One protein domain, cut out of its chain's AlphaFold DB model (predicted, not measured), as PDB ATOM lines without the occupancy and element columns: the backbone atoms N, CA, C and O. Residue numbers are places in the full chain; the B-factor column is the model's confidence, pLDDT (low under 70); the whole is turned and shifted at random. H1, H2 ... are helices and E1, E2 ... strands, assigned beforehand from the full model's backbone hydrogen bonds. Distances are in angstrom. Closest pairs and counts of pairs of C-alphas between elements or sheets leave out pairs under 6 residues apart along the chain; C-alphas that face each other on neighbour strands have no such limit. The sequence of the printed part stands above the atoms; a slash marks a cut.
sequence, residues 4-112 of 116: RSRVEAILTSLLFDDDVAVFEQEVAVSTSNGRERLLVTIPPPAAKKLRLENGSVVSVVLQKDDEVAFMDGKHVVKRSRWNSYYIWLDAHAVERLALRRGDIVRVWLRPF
ATOM      1  N   ARG A   4      17.506 -13.334  10.567       59.34
ATOM      2  CA  ARG A   4      16.329 -14.210  10.462       59.34
ATOM      3  C   ARG A   4      16.292 -15.306  11.534       59.34
ATOM      4  O   ARG A   4      15.282 -15.451  12.208       59.34
ATOM      5  N   SER A   5      17.400 -16.015  11.763       61.12
ATOM      6  CA  SER A   5      17.461 -17.063  12.796       61.12
ATOM      7  C   SER A   5      17.336 -16.502  14.216       61.12
ATOM      8  O   SER A   5      16.841 -17.182  15.111       61.12
ATOM      9  N   ARG A   6      17.779 -15.259  14.442       63.88
ATOM     10  CA  ARG A   6      17.615 -14.578  15.734       63.88
ATOM     11  C   ARG A   6      16.162 -14.160  15.958       63.88
ATOM     12  O   ARG A   6      15.651 -14.329  17.059       63.88
ATOM     13  N   VAL A   7      15.509 -13.643  14.917       65.38
ATOM     14  CA  VAL A   7      14.087 -13.283  14.938       65.38
ATOM     15  C   VAL A   7      13.221 -14.518  15.167       65.38
ATOM     16  O   VAL A   7      12.390 -14.498  16.068       65.38
ATOM     17  N   GLU A   8      13.460 -15.610  14.438       66.25
ATOM     18  CA  GLU A   8      12.753 -16.879  14.641       66.25
ATOM     19  C   GLU A   8      12.907 -17.378  16.076       66.25
ATOM     20  O   GLU A   8      11.905 -17.651  16.720       66.25
ATOM     21  N   ALA A   9      14.123 -17.403  16.627       66.75
ATOM     22  CA  ALA A   9      14.337 -17.832  18.008       66.75
ATOM     23  C   ALA A   9      13.572 -16.969  19.033       66.75
ATOM     24  O   ALA A   9      13.009 -17.504  19.989       66.75
ATOM     25  N   ILE A  10      13.514 -15.646  18.832       67.69
ATOM     26  CA  ILE A  10      12.763 -14.735  19.710       67.69
ATOM     27  C   ILE A  10      11.253 -14.957  19.562       67.69
ATOM     28  O   ILE A  10      10.560 -15.081  20.568       67.69
ATOM     29  N   LEU A  11      10.738 -15.053  18.335       67.00
ATOM     30  CA  LEU A  11       9.315 -15.300  18.090       67.00
ATOM     31  C   LEU A  11       8.886 -16.674  18.615       67.00
ATOM     32  O   LEU A  11       7.850 -16.785  19.260       67.00
ATOM     33  N   THR A  12       9.703 -17.711  18.413       67.75
ATOM     34  CA  THR A  12       9.478 -19.044  18.981       67.75
ATOM     35  C   THR A  12       9.471 -18.996  20.505       67.75
ATOM     36  O   THR A  12       8.576 -19.571  21.110       67.75
ATOM     37  N   SER A  13      10.394 -18.265  21.138       64.44
ATOM     38  CA  SER A  13      10.372 -18.073  22.593       64.44
ATOM     39  C   SER A  13       9.113 -17.346  23.076       64.44
ATOM     40  O   SER A  13       8.616 -17.669  24.149       64.44
ATOM     41  N   LEU A  14       8.601 -16.376  22.314       64.44
ATOM     42  CA  LEU A  14       7.399 -15.612  22.662       64.44
ATOM     43  C   LEU A  14       6.101 -16.402  22.437       64.44
ATOM     44  O   LEU A  14       5.097 -16.107  23.075       64.44
ATOM     45  N   LEU A  15       6.096 -17.399  21.548       62.03
ATOM     46  CA  LEU A  15       4.919 -18.233  21.272       62.03
ATOM     47  C   LEU A  15       4.535 -19.152  22.436       62.03
ATOM     48  O   LEU A  15       3.363 -19.505  22.560       62.03
ATOM     49  N   PHE A  16       5.505 -19.543  23.264       57.78
ATOM     50  CA  PHE A  16       5.295 -20.438  24.408       57.78
ATOM     51  C   PHE A  16       5.203 -19.703  25.746       57.78
ATOM     52  O   PHE A  16       5.114 -20.343  26.790       57.78
ATOM     53  N   ASP A  17       5.228 -18.374  25.719       67.00
ATOM     54  CA  ASP A  17       5.080 -17.553  26.908       67.00
ATOM     55  C   ASP A  17       3.589 -17.235  27.119       67.00
ATOM     56  O   ASP A  17       2.936 -16.578  26.296       67.00
ATOM     57  N   ASP A  18       3.030 -17.735  28.222       71.12
ATOM     58  CA  ASP A  18       1.634 -17.487  28.595       71.12
ATOM     59  C   ASP A  18       1.347 -15.990  28.802       71.12
ATOM     60  O   ASP A  18       0.200 -15.560  28.639       71.12
ATOM     61  N   ASP A  19       2.382 -15.179  29.040       82.25
ATOM     62  CA  ASP A  19       2.293 -13.731  29.215       82.25
ATOM     63  C   ASP A  19       2.414 -12.946  27.895       82.25
ATOM     64  O   ASP A  19       2.565 -11.720  27.901       82.25
ATOM     65  N   VAL A  20       2.293 -13.613  26.741       87.19
ATOM     66  CA  VAL A  20       2.284 -12.966  25.422       87.19
ATOM     67  C   VAL A  20       0.909 -13.062  24.759       87.19
ATOM     68  O   VAL A  20       0.330 -14.137  24.601       87.19
ATOM     69  N   ALA A  21       0.367 -11.931  24.314       90.44
ATOM     70  CA  ALA A  21      -0.806 -11.880  23.446       90.44
ATOM     71  C   ALA A  21      -0.398 -11.533  22.016       90.44
ATOM     72  O   ALA A  21       0.355 -10.586  21.794       90.44
ATOM     73  N   VAL A  22      -0.945 -12.271  21.052       91.31
ATOM     74  CA  VAL A  22      -0.677 -12.080  19.623       91.31
ATOM     75  C   VAL A  22      -1.988 -11.848  18.893       91.31
ATOM     76  O   VAL A  22      -2.969 -12.549  19.142       91.31
ATOM     77  N   PHE A  23      -2.020 -10.855  18.012       93.25
ATOM     78  CA  PHE A  23      -3.167 -10.578  17.150       93.25
ATOM     79  C   PHE A  23      -2.731  -9.816  15.901       93.25
ATOM     80  O   PHE A  23      -1.664  -9.207  15.868       93.25
ATOM     81  N   GLU A  24      -3.565  -9.851  14.869       94.69
ATOM     82  CA  GLU A  24      -3.359  -9.078  13.646       94.69
ATOM     83  C   GLU A  24      -4.187  -7.797  13.688       94.69
ATOM     84  O   GLU A  24      -5.285  -7.760  14.252       94.69
ATOM     85  N   GLN A  25      -3.639  -6.731  13.115       91.81
ATOM     86  CA  GLN A  25      -4.299  -5.439  13.054       91.81
ATOM     87  C   GLN A  25      -3.987  -4.737  11.738       91.81
ATOM     88  O   GLN A  25      -2.847  -4.746  11.274       91.81
ATOM     89  N   GLU A  26      -4.989  -4.054  11.191       91.38
ATOM     90  CA  GLU A  26      -4.766  -3.046  10.163       91.38
ATOM     91  C   GLU A  26      -4.061  -1.816  10.761       91.38
ATOM     92  O   GLU A  26      -4.419  -1.301  11.830       91.38
ATOM     93  N   VAL A  27      -3.029  -1.344  10.070       85.25
ATOM     94  CA  VAL A  27      -2.239  -0.178  10.446       85.25
ATOM     95  C   VAL A  27      -3.088   1.081  10.289       85.25
ATOM     96  O   VAL A  27      -3.451   1.501   9.187       85.25
ATOM     97  N   ALA A  28      -3.334   1.739  11.419       82.81
ATOM     98  CA  ALA A  28      -3.895   3.078  11.479       82.81
ATOM     99  C   ALA A  28      -2.773   4.086  11.767       82.81
ATOM    100  O   ALA A  28      -2.372   4.276  12.920       82.81
ATOM    101  N   VAL A  29      -2.265   4.737  10.714       73.25
ATOM    102  CA  VAL A  29      -1.305   5.843  10.851       73.25
ATOM    103  C   VAL A  29      -2.072   7.131  11.130       73.25
ATOM    104  O   VAL A  29      -2.943   7.532  10.356       73.25
ATOM    105  N   SER A  30      -1.751   7.784  12.243       71.94
ATOM    106  CA  SER A  30      -2.220   9.130  12.556       71.94
ATOM    107  C   SER A  30      -1.063  10.106  12.415       71.94
ATOM    108  O   SER A  30      -0.016   9.938  13.038       71.94
ATOM    109  N   THR A  31      -1.259  11.145  11.609       68.00
ATOM    110  CA  THR A  31      -0.362  12.294  11.547       68.00
ATOM    111  C   THR A  31      -0.821  13.329  12.569       68.00
ATOM    112  O   THR A  31      -1.897  13.914  12.456       68.00
ATOM    113  N   SER A  32      -0.010  13.568  13.598       65.75
ATOM    114  CA  SER A  32      -0.249  14.637  14.571       65.75
ATOM    115  C   SER A  32       1.002  15.501  14.678       65.75
ATOM    116  O   SER A  32       2.091  14.987  14.926       65.75
ATOM    117  N   ASN A  33       0.867  16.813  14.449       65.62
ATOM    118  CA  ASN A  33       1.979  17.778  14.458       65.62
ATOM    119  C   ASN A  33       3.153  17.389  13.534       65.62
ATOM    120  O   ASN A  33       4.316  17.553  13.899       65.62
ATOM    121  N   GLY A  34       2.855  16.818  12.361       67.25
ATOM    122  CA  GLY A  34       3.870  16.370  11.400       67.25
ATOM    123  C   GLY A  34       4.630  15.102  11.807       67.25
ATOM    124  O   GLY A  34       5.572  14.727  11.121       67.25
ATOM    125  N   ARG A  35       4.236  14.436  12.903       69.44
ATOM    126  CA  ARG A  35       4.778  13.133  13.309       69.44
ATOM    127  C   ARG A  35       3.760  12.040  13.036       69.44
ATOM    128  O   ARG A  35       2.611  12.135  13.477       69.44
ATOM    129  N   GLU A  36       4.196  11.004  12.337       77.00
ATOM    130  CA  GLU A  36       3.417   9.787  12.157       77.00
ATOM    131  C   GLU A  36       3.473   8.952  13.434       77.00
ATOM    132  O   GLU A  36       4.523   8.766  14.046       77.00
ATOM    133  N   ARG A  37       2.315   8.482  13.883       82.56
ATOM    134  CA  ARG A  37       2.202   7.545  14.997       82.56
ATOM    135  C   ARG A  37       1.264   6.430  14.613       82.56
ATOM    136  O   ARG A  37       0.244   6.662  13.962       82.56
ATOM    137  N   LEU A  38       1.586   5.234  15.075       86.94
ATOM    138  CA  LEU A  38       0.731   4.078  14.889       86.94
ATOM    139  C   LEU A  38      -0.154   3.902  16.120       86.94
ATOM    140  O   LEU A  38       0.339   3.785  17.244       86.94
ATOM    141  N   LEU A  39      -1.467   3.884  15.897       89.44
ATOM    142  CA  LEU A  39      -2.425   3.466  16.911       89.44
ATOM    143  C   LEU A  39      -2.555   1.946  16.884       89.44
ATOM    144  O   LEU A  39      -2.993   1.373  15.885       89.44
ATOM    145  N   VAL A  40      -2.252   1.299  18.004       91.19
ATOM    146  CA  VAL A  40      -2.556  -0.120  18.193       91.19
ATOM    147  C   VAL A  40      -3.743  -0.231  19.134       91.19
ATOM    148  O   VAL A  40      -3.665   0.168  20.295       91.19
ATOM    149  N   THR A  41      -4.850  -0.759  18.622       92.94
ATOM    150  CA  THR A  41      -6.046  -1.066  19.404       92.94
ATOM    151  C   THR A  41      -5.949  -2.500  19.889       92.94
ATOM    152  O   THR A  41      -5.858  -3.436  19.102       92.94
ATOM    153  N   ILE A  42      -5.980  -2.676  21.203       93.06
ATOM    154  CA  ILE A  42      -5.794  -3.973  21.835       93.06
ATOM    155  C   ILE A  42      -7.161  -4.659  21.920       93.06
ATOM    156  O   ILE A  42      -8.066  -4.137  22.586       93.06
ATOM    157  N   PRO A  43      -7.344  -5.822  21.272       92.94
ATOM    158  CA  PRO A  43      -8.630  -6.495  21.260       92.94
ATOM    159  C   PRO A  43      -8.973  -7.035  22.663       92.94
ATOM    160  O   PRO A  43      -8.070  -7.426  23.412       92.94
ATOM    161  N   PRO A  44     -10.267  -7.109  23.040       91.75
ATOM    162  CA  PRO A  44     -10.677  -7.539  24.378       91.75
ATOM    163  C   PRO A  44     -10.088  -8.885  24.840       91.75
ATOM    164  O   PRO A  44      -9.686  -8.965  26.001       91.75
ATOM    165  N   PRO A  45      -9.957  -9.925  23.983       91.44
ATOM    166  CA  PRO A  45      -9.295 -11.170  24.370       91.44
ATOM    167  C   PRO A  45      -7.830 -10.979  24.784       91.44
ATOM    168  O   PRO A  45      -7.418 -11.530  25.801       91.44
ATOM    169  N   ALA A  46      -7.063 -10.161  24.054       91.94
ATOM    170  CA  ALA A  46      -5.664  -9.870  24.378       91.94
ATOM    171  C   ALA A  46      -5.549  -9.061  25.675       91.94
ATOM    172  O   ALA A  46      -4.753  -9.398  26.549       91.94
ATOM    173  N   ALA A  47      -6.396  -8.041  25.841       91.62
ATOM    174  CA  ALA A  47      -6.430  -7.244  27.064       91.62
ATOM    175  C   ALA A  47      -6.800  -8.085  28.293       91.62
ATOM    176  O   ALA A  47      -6.182  -7.940  29.345       91.62
ATOM    177  N   LYS A  48      -7.771  -8.997  28.158       91.62
ATOM    178  CA  LYS A  48      -8.157  -9.928  29.224       91.62
ATOM    179  C   LYS A  48      -7.035 -10.916  29.539       91.62
ATOM    180  O   LYS A  48      -6.762 -11.135  30.715       91.62
ATOM    181  N   LYS A  49      -6.394 -11.487  28.511       90.94
ATOM    182  CA  LYS A  49      -5.273 -12.425  28.670       90.94
ATOM    183  C   LYS A  49      -4.154 -11.791  29.498       90.94
ATOM    184  O   LYS A  49      -3.765 -12.349  30.513       90.94
ATOM    185  N   LEU A  50      -3.726 -10.590  29.115       90.25
ATOM    186  CA  LEU A  50      -2.633  -9.874  29.778       90.25
ATOM    187  C   LEU A  50      -3.067  -9.077  31.016       90.25
ATOM    188  O   LEU A  50      -2.261  -8.335  31.571       90.25
ATOM    189  N   ARG A  51      -4.339  -9.192  31.432       91.62
ATOM    190  CA  ARG A  51      -4.925  -8.457  32.567       91.62
ATOM    191  C   ARG A  51      -4.626  -6.952  32.504       91.62
ATOM    192  O   ARG A  51      -4.230  -6.344  33.494       91.62
ATOM    193  N   LEU A  52      -4.780  -6.363  31.318       90.56
ATOM    194  CA  LEU A  52      -4.453  -4.958  31.092       90.56
ATOM    195  C   LEU A  52      -5.471  -4.032  31.749       90.56
ATOM    196  O   LEU A  52      -6.687  -4.225  31.660       90.56
ATOM    197  N   GLU A  53      -4.941  -2.957  32.309       92.81
ATOM    198  CA  GLU A  53      -5.678  -1.854  32.897       92.81
ATOM    199  C   GLU A  53      -5.197  -0.525  32.302       92.81
ATOM    200  O   GLU A  53      -4.190  -0.433  31.591       92.81
ATOM    201  N   ASN A  54      -5.934   0.551  32.579       93.12
ATOM    202  CA  ASN A  54      -5.487   1.880  32.183       93.12
ATOM    203  C   ASN A  54      -4.211   2.244  32.954       93.12
ATOM    204  O   ASN A  54      -4.246   2.350  34.175       93.12
ATOM    205  N   GLY A  55      -3.115   2.494  32.240       92.00
ATOM    206  CA  GLY A  55      -1.808   2.766  32.837       92.00
ATOM    207  C   GLY A  55      -0.862   1.565  32.877       92.00
ATOM    208  O   GLY A  55       0.308   1.766  33.196       92.00
ATOM    209  N   SER A  56      -1.311   0.356  32.510       91.62
ATOM    210  CA  SER A  56      -0.413  -0.792  32.340       91.62
ATOM    211  C   SER A  56       0.711  -0.463  31.360       91.62
ATOM    212  O   SER A  56       0.515   0.277  30.395       91.62
ATOM    213  N   VAL A  57       1.890  -1.030  31.594       90.94
ATOM    214  CA  VAL A  57       3.051  -0.860  30.719       90.94
ATOM    215  C   VAL A  57       3.303  -2.168  29.989       90.94
ATOM    216  O   VAL A  57       3.330  -3.226  30.616       90.94
ATOM    217  N   VAL A  58       3.480  -2.098  28.674       89.69
ATOM    218  CA  VAL A  58       3.706  -3.266  27.815       89.69
ATOM    219  C   VAL A  58       4.935  -3.076  26.931       89.69
ATOM    220  O   VAL A  58       5.280  -1.948  26.567       89.69
ATOM    221  N   SER A  59       5.575  -4.190  26.582       88.31
ATOM    222  CA  SER A  59       6.506  -4.274  25.454       88.31
ATOM    223  C   SER A  59       5.748  -4.711  24.208       88.31
ATOM    224  O   SER A  59       4.794  -5.492  24.299       88.31
ATOM    225  N   VAL A  60       6.179  -4.213  23.051       88.69
ATOM    226  CA  VAL A  60       5.493  -4.435  21.778       88.69
ATOM    227  C   VAL A  60       6.499  -4.906  20.744       88.69
ATOM    228  O   VAL A  60       7.579  -4.335  20.605       88.69
ATOM    229  N   VAL A  61       6.128  -5.928  19.988       88.44
ATOM    230  CA  VAL A  61       6.848  -6.328  18.782       88.44
ATOM    231  C   VAL A  61       5.870  -6.284  17.621       88.44
ATOM    232  O   VAL A  61       4.764  -6.821  17.711       88.44
ATOM    233  N   LEU A  62       6.268  -5.610  16.547       90.25
ATOM    234  CA  LEU A  62       5.524  -5.589  15.296       90.25
ATOM    235  C   LEU A  62       6.213  -6.494  14.293       90.25
ATOM    236  O   LEU A  62       7.433  -6.453  14.151       90.25
ATOM    237  N   GLN A  63       5.421  -7.270  13.575       89.94
ATOM    238  CA  GLN A  63       5.878  -8.070  12.457       89.94
ATOM    239  C   GLN A  63       5.042  -7.733  11.226       89.94
ATOM    240  O   GLN A  63       3.811  -7.710  11.288       89.94
ATOM    241  N   LYS A  64       5.724  -7.510  10.107       90.56
ATOM    242  CA  LYS A  64       5.126  -7.411   8.780       90.56
ATOM    243  C   LYS A  64       5.929  -8.312   7.853       90.56
ATOM    244  O   LYS A  64       7.133  -8.122   7.715       90.56
ATOM    245  N   ASP A  65       5.265  -9.281   7.235       87.00
ATOM    246  CA  ASP A  65       5.924 -10.287   6.400       87.00
ATOM    247  C   ASP A  65       7.063 -10.996   7.181       87.00
ATOM    248  O   ASP A  65       6.850 -11.496   8.294       87.00
ATOM    249  N   ASP A  66       8.273 -11.009   6.618       83.69
ATOM    250  CA  ASP A  66       9.490 -11.564   7.227       83.69
ATOM    251  C   ASP A  66      10.252 -10.547   8.110       83.69
ATOM    252  O   ASP A  66      11.271 -10.892   8.713       83.69
ATOM    253  N   GLU A  67       9.783  -9.297   8.205       85.81
ATOM    254  CA  GLU A  67      10.441  -8.231   8.963       85.81
ATOM    255  C   GLU A  67       9.809  -8.013  10.340       85.81
ATOM    256  O   GLU A  67       8.589  -8.060  10.522       85.81
ATOM    257  N   VAL A  68      10.663  -7.730  11.326       85.00
ATOM    258  CA  VAL A  68      10.266  -7.513  12.718       85.00
ATOM    259  C   VAL A  68      10.876  -6.223  13.248       85.00
ATOM    260  O   VAL A  68      12.071  -5.975  13.098       85.00
ATOM    261  N   ALA A  69      10.052  -5.421  13.917       86.19
ATOM    262  CA  ALA A  69      10.476  -4.254  14.670       86.19
ATOM    263  C   ALA A  69      10.197  -4.463  16.158       86.19
ATOM    264  O   ALA A  69       9.049  -4.587  16.598       86.19
ATOM    265  N   PHE A  70      11.275  -4.467  16.934       81.56
ATOM    266  CA  PHE A  70      11.217  -4.434  18.387       81.56
ATOM    267  C   PHE A  70      10.980  -2.999  18.833       81.56
ATOM    268  O   PHE A  70      11.783  -2.107  18.554       81.56
ATOM    269  N   MET A  71       9.869  -2.774  19.527       81.50
ATOM    270  CA  MET A  71       9.623  -1.501  20.183       81.50
ATOM    271  C   MET A  71      10.245  -1.577  21.571       81.50
ATOM    272  O   MET A  71       9.581  -1.893  22.561       81.50
ATOM    273  N   ASP A  72      11.558  -1.353  21.610       63.25
ATOM    274  CA  ASP A  72      12.322  -1.268  22.849       63.25
ATOM    275  C   ASP A  72      11.834  -0.049  23.635       63.25
ATOM    276  O   ASP A  72      12.202   1.096  23.374       63.25
ATOM    277  N   GLY A  73      10.921  -0.284  24.577       66.94
ATOM    278  CA  GLY A  73      10.293   0.801  25.307       66.94
ATOM    279  C   GLY A  73       9.159   0.374  26.226       66.94
ATOM    280  O   GLY A  73       8.643  -0.744  26.185       66.94
ATOM    281  N   LYS A  74       8.783   1.317  27.089       76.62
ATOM    282  CA  LYS A  74       7.613   1.237  27.962       76.62
ATOM    283  C   LYS A  74       6.438   1.888  27.242       76.62
ATOM    284  O   LYS A  74       6.357   3.115  27.198       76.62
ATOM    285  N   HIS A  75       5.514   1.091  26.712       86.19
ATOM    286  CA  HIS A  75       4.292   1.625  26.112       86.19
ATOM    287  C   HIS A  75       3.166   1.620  27.138       86.19
ATOM    288  O   HIS A  75       2.795   0.573  27.665       86.19
ATOM    289  N   VAL A  76       2.633   2.804  27.436       90.88
ATOM    290  CA  VAL A  76       1.556   2.960  28.416       90.88
ATOM    291  C   VAL A  76       0.213   2.710  27.742       90.88
ATOM    292  O   VAL A  76      -0.208   3.478  26.876       90.88
ATOM    293  N   VAL A  77      -0.478   1.667  28.190       93.06
ATOM    294  CA  VAL A  77      -1.843   1.337  27.789       93.06
ATOM    295  C   VAL A  77      -2.791   2.433  28.258       93.06
ATOM    296  O   VAL A  77      -2.788   2.846  29.421       93.06
ATOM    297  N   LYS A  78      -3.630   2.904  27.342       94.19
ATOM    298  CA  LYS A  78      -4.690   3.875  27.601       94.19
ATOM    299  C   LYS A  78      -6.046   3.231  27.376       94.19
ATOM    300  O   LYS A  78      -6.225   2.440  26.453       94.19
ATOM    301  N   ARG A  79      -7.017   3.595  28.210       91.75
ATOM    302  CA  ARG A  79      -8.422   3.211  28.042       91.75
ATOM    303  C   ARG A  79      -9.180   4.322  27.323       91.75
ATOM    304  O   ARG A  79      -9.092   5.492  27.696       91.75
ATOM    305  N   SER A  80      -9.906   3.970  26.269       89.00
ATOM    306  CA  SER A  80     -10.771   4.886  25.531       89.00
ATOM    307  C   SER A  80     -12.096   5.108  26.268       89.00
ATOM    308  O   SER A  80     -12.464   4.357  27.174       89.00
ATOM    309  N   ARG A  81     -12.865   6.117  25.834       85.50
ATOM    310  CA  ARG A  81     -14.235   6.361  26.328       85.50
ATOM    311  C   ARG A  81     -15.198   5.206  26.024       85.50
ATOM    312  O   ARG A  81     -16.197   5.059  26.712       85.50
ATOM    313  N   TRP A  82     -14.870   4.379  25.033       84.81
ATOM    314  CA  TRP A  82     -15.655   3.222  24.595       84.81
ATOM    315  C   TRP A  82     -15.194   1.915  25.241       84.81
ATOM    316  O   TRP A  82     -15.516   0.836  24.754       84.81
ATOM    317  N   ASN A  83     -14.419   1.998  26.326       80.31
ATOM    318  CA  ASN A  83     -13.913   0.840  27.055       80.31
ATOM    319  C   ASN A  83     -12.979  -0.078  26.233       80.31
ATOM    320  O   ASN A  83     -12.831  -1.258  26.544       80.31
ATOM    321  N   SER A  84     -12.328   0.462  25.198       87.50
ATOM    322  CA  SER A  84     -11.261  -0.227  24.463       87.50
ATOM    323  C   SER A  84      -9.884   0.192  24.976       87.50
ATOM    324  O   SER A  84      -9.699   1.332  25.410       87.50
ATOM    325  N   TYR A  85      -8.915  -0.716  24.925       94.06
ATOM    326  CA  TYR A  85      -7.528  -0.419  25.268       94.06
ATOM    327  C   TYR A  85      -6.718  -0.123  24.015       94.06
ATOM    328  O   TYR A  85      -6.950  -0.720  22.965       94.06
ATOM    329  N   TYR A  86      -5.772   0.801  24.117       93.19
ATOM    330  CA  TYR A  86      -4.895   1.149  23.008       93.19
ATOM    331  C   TYR A  86      -3.536   1.649  23.487       93.19
ATOM    332  O   TYR A  86      -3.379   2.083  24.631       93.19
ATOM    333  N   ILE A  87      -2.563   1.615  22.585       91.94
ATOM    334  CA  ILE A  87      -1.239   2.215  22.749       91.94
ATOM    335  C   ILE A  87      -0.887   3.024  21.502       91.94
ATOM    336  O   ILE A  87      -1.343   2.725  20.398       91.94
ATOM    337  N   TRP A  88      -0.056   4.042  21.692       89.31
ATOM    338  CA  TRP A  88       0.586   4.760  20.598       89.31
ATOM    339  C   TRP A  88       2.022   4.272  20.463       89.31
ATOM    340  O   TRP A  88       2.757   4.227  21.452       89.31
ATOM    341  N   LEU A  89       2.404   3.921  19.242       87.50
ATOM    342  CA  LEU A  89       3.777   3.606  18.874       87.50
ATOM    343  C   LEU A  89       4.362   4.771  18.077       87.50
ATOM    344  O   LEU A  89       3.668   5.406  17.274       87.50
ATOM    345  N   ASP A  90       5.633   5.063  18.330       81.25
ATOM    346  CA  ASP A  90       6.350   6.149  17.671       81.25
ATOM    347  C   ASP A  90       6.649   5.846  16.193       81.25
ATOM    348  O   ASP A  90       6.669   4.688  15.768       81.25
ATOM    349  N   ALA A  91       6.930   6.910  15.429       75.50
ATOM    350  CA  ALA A  91       7.217   6.881  13.990       75.50
ATOM    351  C   ALA A  91       8.305   5.871  13.594       75.50
ATOM    352  O   ALA A  91       8.238   5.288  12.519       75.50
ATOM    353  N   HIS A  92       9.263   5.599  14.486       80.38
ATOM    354  CA  HIS A  92      10.346   4.645  14.242       80.38
ATOM    355  C   HIS A  92       9.837   3.256  13.816       80.38
ATOM    356  O   HIS A  92      10.437   2.617  12.957       80.38
ATOM    357  N   ALA A  93       8.708   2.795  14.367       74.88
ATOM    358  CA  ALA A  93       8.105   1.514  13.985       74.88
ATOM    359  C   ALA A  93       7.588   1.528  12.540       74.88
ATOM    360  O   ALA A  93       7.738   0.558  11.798       74.88
ATOM    361  N   VAL A  94       6.964   2.650  12.173       75.88
ATOM    362  CA  VAL A  94       6.383   2.897  10.852       75.88
ATOM    363  C   VAL A  94       7.497   2.959   9.816       75.88
ATOM    364  O   VAL A  94       7.421   2.272   8.804       75.88
ATOM    365  N   GLU A  95       8.566   3.697  10.108       82.19
ATOM    366  CA  GLU A  95       9.732   3.822   9.233       82.19
ATOM    367  C   GLU A  95      10.471   2.486   9.074       82.19
ATOM    368  O   GLU A  95      10.771   2.084   7.950       82.19
ATOM    369  N   ARG A  96      10.717   1.754  10.174       83.62
ATOM    370  CA  ARG A  96      11.512   0.513  10.155       83.62
ATOM    371  C   ARG A  96      10.875  -0.611   9.342       83.62
ATOM    372  O   ARG A  96      11.618  -1.384   8.744       83.62
ATOM    373  N   LEU A  97       9.545  -0.708   9.360       85.12
ATOM    374  CA  LEU A  97       8.771  -1.720   8.629       85.12
ATOM    375  C   LEU A  97       8.112  -1.162   7.356       85.12
ATOM    376  O   LEU A  97       7.305  -1.854   6.733       85.12
ATOM    377  N   ALA A  98       8.416   0.091   6.992       86.19
ATOM    378  CA  ALA A  98       7.802   0.815   5.880       86.19
ATOM    379  C   ALA A  98       6.257   0.738   5.874       86.19
ATOM    380  O   ALA A  98       5.643   0.568   4.817       86.19
ATOM    381  N   LEU A  99       5.635   0.840   7.057       85.81
ATOM    382  CA  LEU A  99       4.196   0.636   7.234       85.81
ATOM    383  C   LEU A  99       3.387   1.732   6.550       85.81
ATOM    384  O   LEU A  99       3.660   2.924   6.693       85.81
ATOM    385  N   ARG A 100       2.316   1.324   5.877       85.38
ATOM    386  CA  ARG A 100       1.328   2.211   5.267       85.38
ATOM    387  C   ARG A 100      -0.046   1.960   5.859       85.38
ATOM    388  O   ARG A 100      -0.351   0.885   6.368       85.38
ATOM    389  N   ARG A 101      -0.911   2.972   5.775       86.12
ATOM    390  CA  ARG A 101      -2.320   2.806   6.138       86.12
ATOM    391  C   ARG A 101      -2.933   1.683   5.297       86.12
ATOM    392  O   ARG A 101      -2.834   1.730   4.074       86.12
ATOM    393  N   GLY A 102      -3.595   0.738   5.958       87.19
ATOM    394  CA  GLY A 102      -4.195  -0.433   5.313       87.19
ATOM    395  C   GLY A 102      -3.305  -1.679   5.310       87.19
ATOM    396  O   GLY A 102      -3.809  -2.764   5.031       87.19
ATOM    397  N   ASP A 103      -2.018  -1.561   5.653       90.19
ATOM    398  CA  ASP A 103      -1.170  -2.739   5.847       90.19
ATOM    399  C   ASP A 103      -1.674  -3.565   7.032       90.19
ATOM    400  O   ASP A 103      -2.171  -3.017   8.018       90.19
ATOM    401  N   ILE A 104      -1.501  -4.884   6.966       92.12
ATOM    402  CA  ILE A 104      -1.770  -5.778   8.091       92.12
ATOM    403  C   ILE A 104      -0.451  -6.088   8.792       92.12
ATOM    404  O   ILE A 104       0.514  -6.524   8.165       92.12
ATOM    405  N   VAL A 105      -0.422  -5.878  10.105       92.69
ATOM    406  CA  VAL A 105       0.715  -6.222  10.961       92.69
ATOM    407  C   VAL A 105       0.294  -7.224  12.016       92.69
ATOM    408  O   VAL A 105      -0.813  -7.164  12.557       92.69
ATOM    409  N   ARG A 106       1.208  -8.129  12.354       93.31
ATOM    410  CA  ARG A 106       1.080  -8.989  13.524       93.31
ATOM    411  C   ARG A 106       1.708  -8.289  14.719       93.31
ATOM    412  O   ARG A 106       2.875  -7.903  14.692       93.31
ATOM    413  N   VAL A 107       0.916  -8.123  15.767       92.31
ATOM    414  CA  VAL A 107       1.301  -7.458  17.007       92.31
ATOM    415  C   VAL A 107       1.497  -8.508  18.082       92.31
ATOM    416  O   VAL A 107       0.606  -9.319  18.334       92.31
ATOM    417  N   TRP A 108       2.641  -8.445  18.747       91.75
ATOM    418  CA  TRP A 108       2.944  -9.228  19.933       91.75
ATOM    419  C   TRP A 108       3.035  -8.270  21.113       91.75
ATOM    420  O   TRP A 108       3.803  -7.305  21.087       91.75
ATOM    421  N   LEU A 109       2.237  -8.524  22.141       90.50
ATOM    422  CA  LEU A 109       2.204  -7.752  23.373       90.50
ATOM    423  C   LEU A 109       2.597  -8.631  24.539       90.50
ATOM    424  O   LEU A 109       2.102  -9.747  24.658       90.50
ATOM    425  N   ARG A 110       3.396  -8.080  25.446       88.56
ATOM    426  CA  ARG A 110       3.630  -8.674  26.761       88.56
ATOM    427  C   ARG A 110       3.650  -7.602  27.845       88.56
ATOM    428  O   ARG A 110       4.066  -6.472  27.551       88.56
ATOM    429  N   PRO A 111       3.238  -7.908  29.084       87.31
ATOM    430  CA  PRO A 111       3.448  -7.023  30.217       87.31
ATOM    431  C   PRO A 111       4.929  -6.658  30.334       87.31
ATOM    432  O   PRO A 111       5.812  -7.499  30.168       87.31
ATOM    433  N   PHE A 112       5.213  -5.389  30.606       78.94
ATOM    434  CA  PHE A 112       6.572  -4.958  30.887       78.94
ATOM    435  C   PHE A 112       6.919  -5.386  32.314       78.94
ATOM    436  O   PHE A 112       6.508  -4.739  33.280       78.94
TER     437      PHE A 112
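Overview. This is residues 4 to 112 of the 116 residues of an uncharacterized protein of Methanomicrobia archaeon (UniProt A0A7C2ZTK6). Two strongly twisted sheets lie face to face as a small sandwich, with the strands of E1 E7 E4 E5 crossing those of E2 E3 E6. The longest helix, H1, covers the outside of the four-stranded sheet, while short H2 and H3 lie on that sheet's other face, H2 near its edge strand E1 and H3 over its edge strand E5. The printed part has 109 residues, with three named helices and seven named strands in the order H1 E1 E2 E3 H2 E4 E5 E6 H3 E7. Both sheets are antiparallel, and the class is mixed, helices and strands. The whole is compact, with a radius of gyration of the C-alphas of 13.4 A and spans of 39 by 31 by 22 A.

Along the chain. H1 is residues 4 to 15, 16.2 A long, from C-alpha 4 at (16.329, -14.210, 10.462). E1 is residues 21 to 26 and runs on into E2, residues 28 to 32, at 73 degrees. E3 is residues 35 to 42, 21.8 A, and H2 is residues 44 to 49. E4 is residues 57 to 64, 23.0 A. E5, residues 67 to 76, is 24.1 A long and bends by 73 degrees at residue 73. E6 is residues 85 to 89 and H3 is residues 91 to 96. E7 is residues 104 to 111, 22.8 A, and ends with C-alpha 111 at (3.448, -7.023, 30.217).

Arrangement. The sheet E1 E7 E4 E5 pairs N 23 with O 107 at 3.1 A, N 61 with O 108 at 2.9 A, and N 62 with O 69 at 3.0 A in the hairpin E4 and E5, within hydrogen-bond range. The sheet E2 E3 E6 pairs N 30 with O 37 at 2.9 A in the hairpin E2 and E3, and N 40 with O 87 at 2.9 A. The two sheets form a sandwich, face to face, their facing parts 9.2 A centre to centre and their strands at 79 degrees. The closest C-alphas of E5 and E6 are those of Val 76 and Ile 87, 6.4 A apart. H1 is on the four-stranded sheet at a height over the sheet of 10.1 A, slantwise to the strands, at 46 degrees to E5 on the local plane. H2 and H3 lie on the opposite face to H1. The closest C-alphas of H2 and E1 are those of Ala 46 and Ala 21, 5.3 A apart. H3 lies over E5 and runs along the strands; its closest C-alphas to E3 are those of Ala 91 and Glu 36, 5.1 A apart. In H1, H2 and H3 every O i to N i+4 pair is within hydrogen-bond range.

Size, cuts and confidence. The C-alphas farthest apart are those of Ser 5 and Arg 81, at 41.7 A. The printed part has no cut, and no link is long. The mean pLDDT of the printed part is 83.1; residues 4 to 17, 31 to 35 and 72 to 73 are under 70.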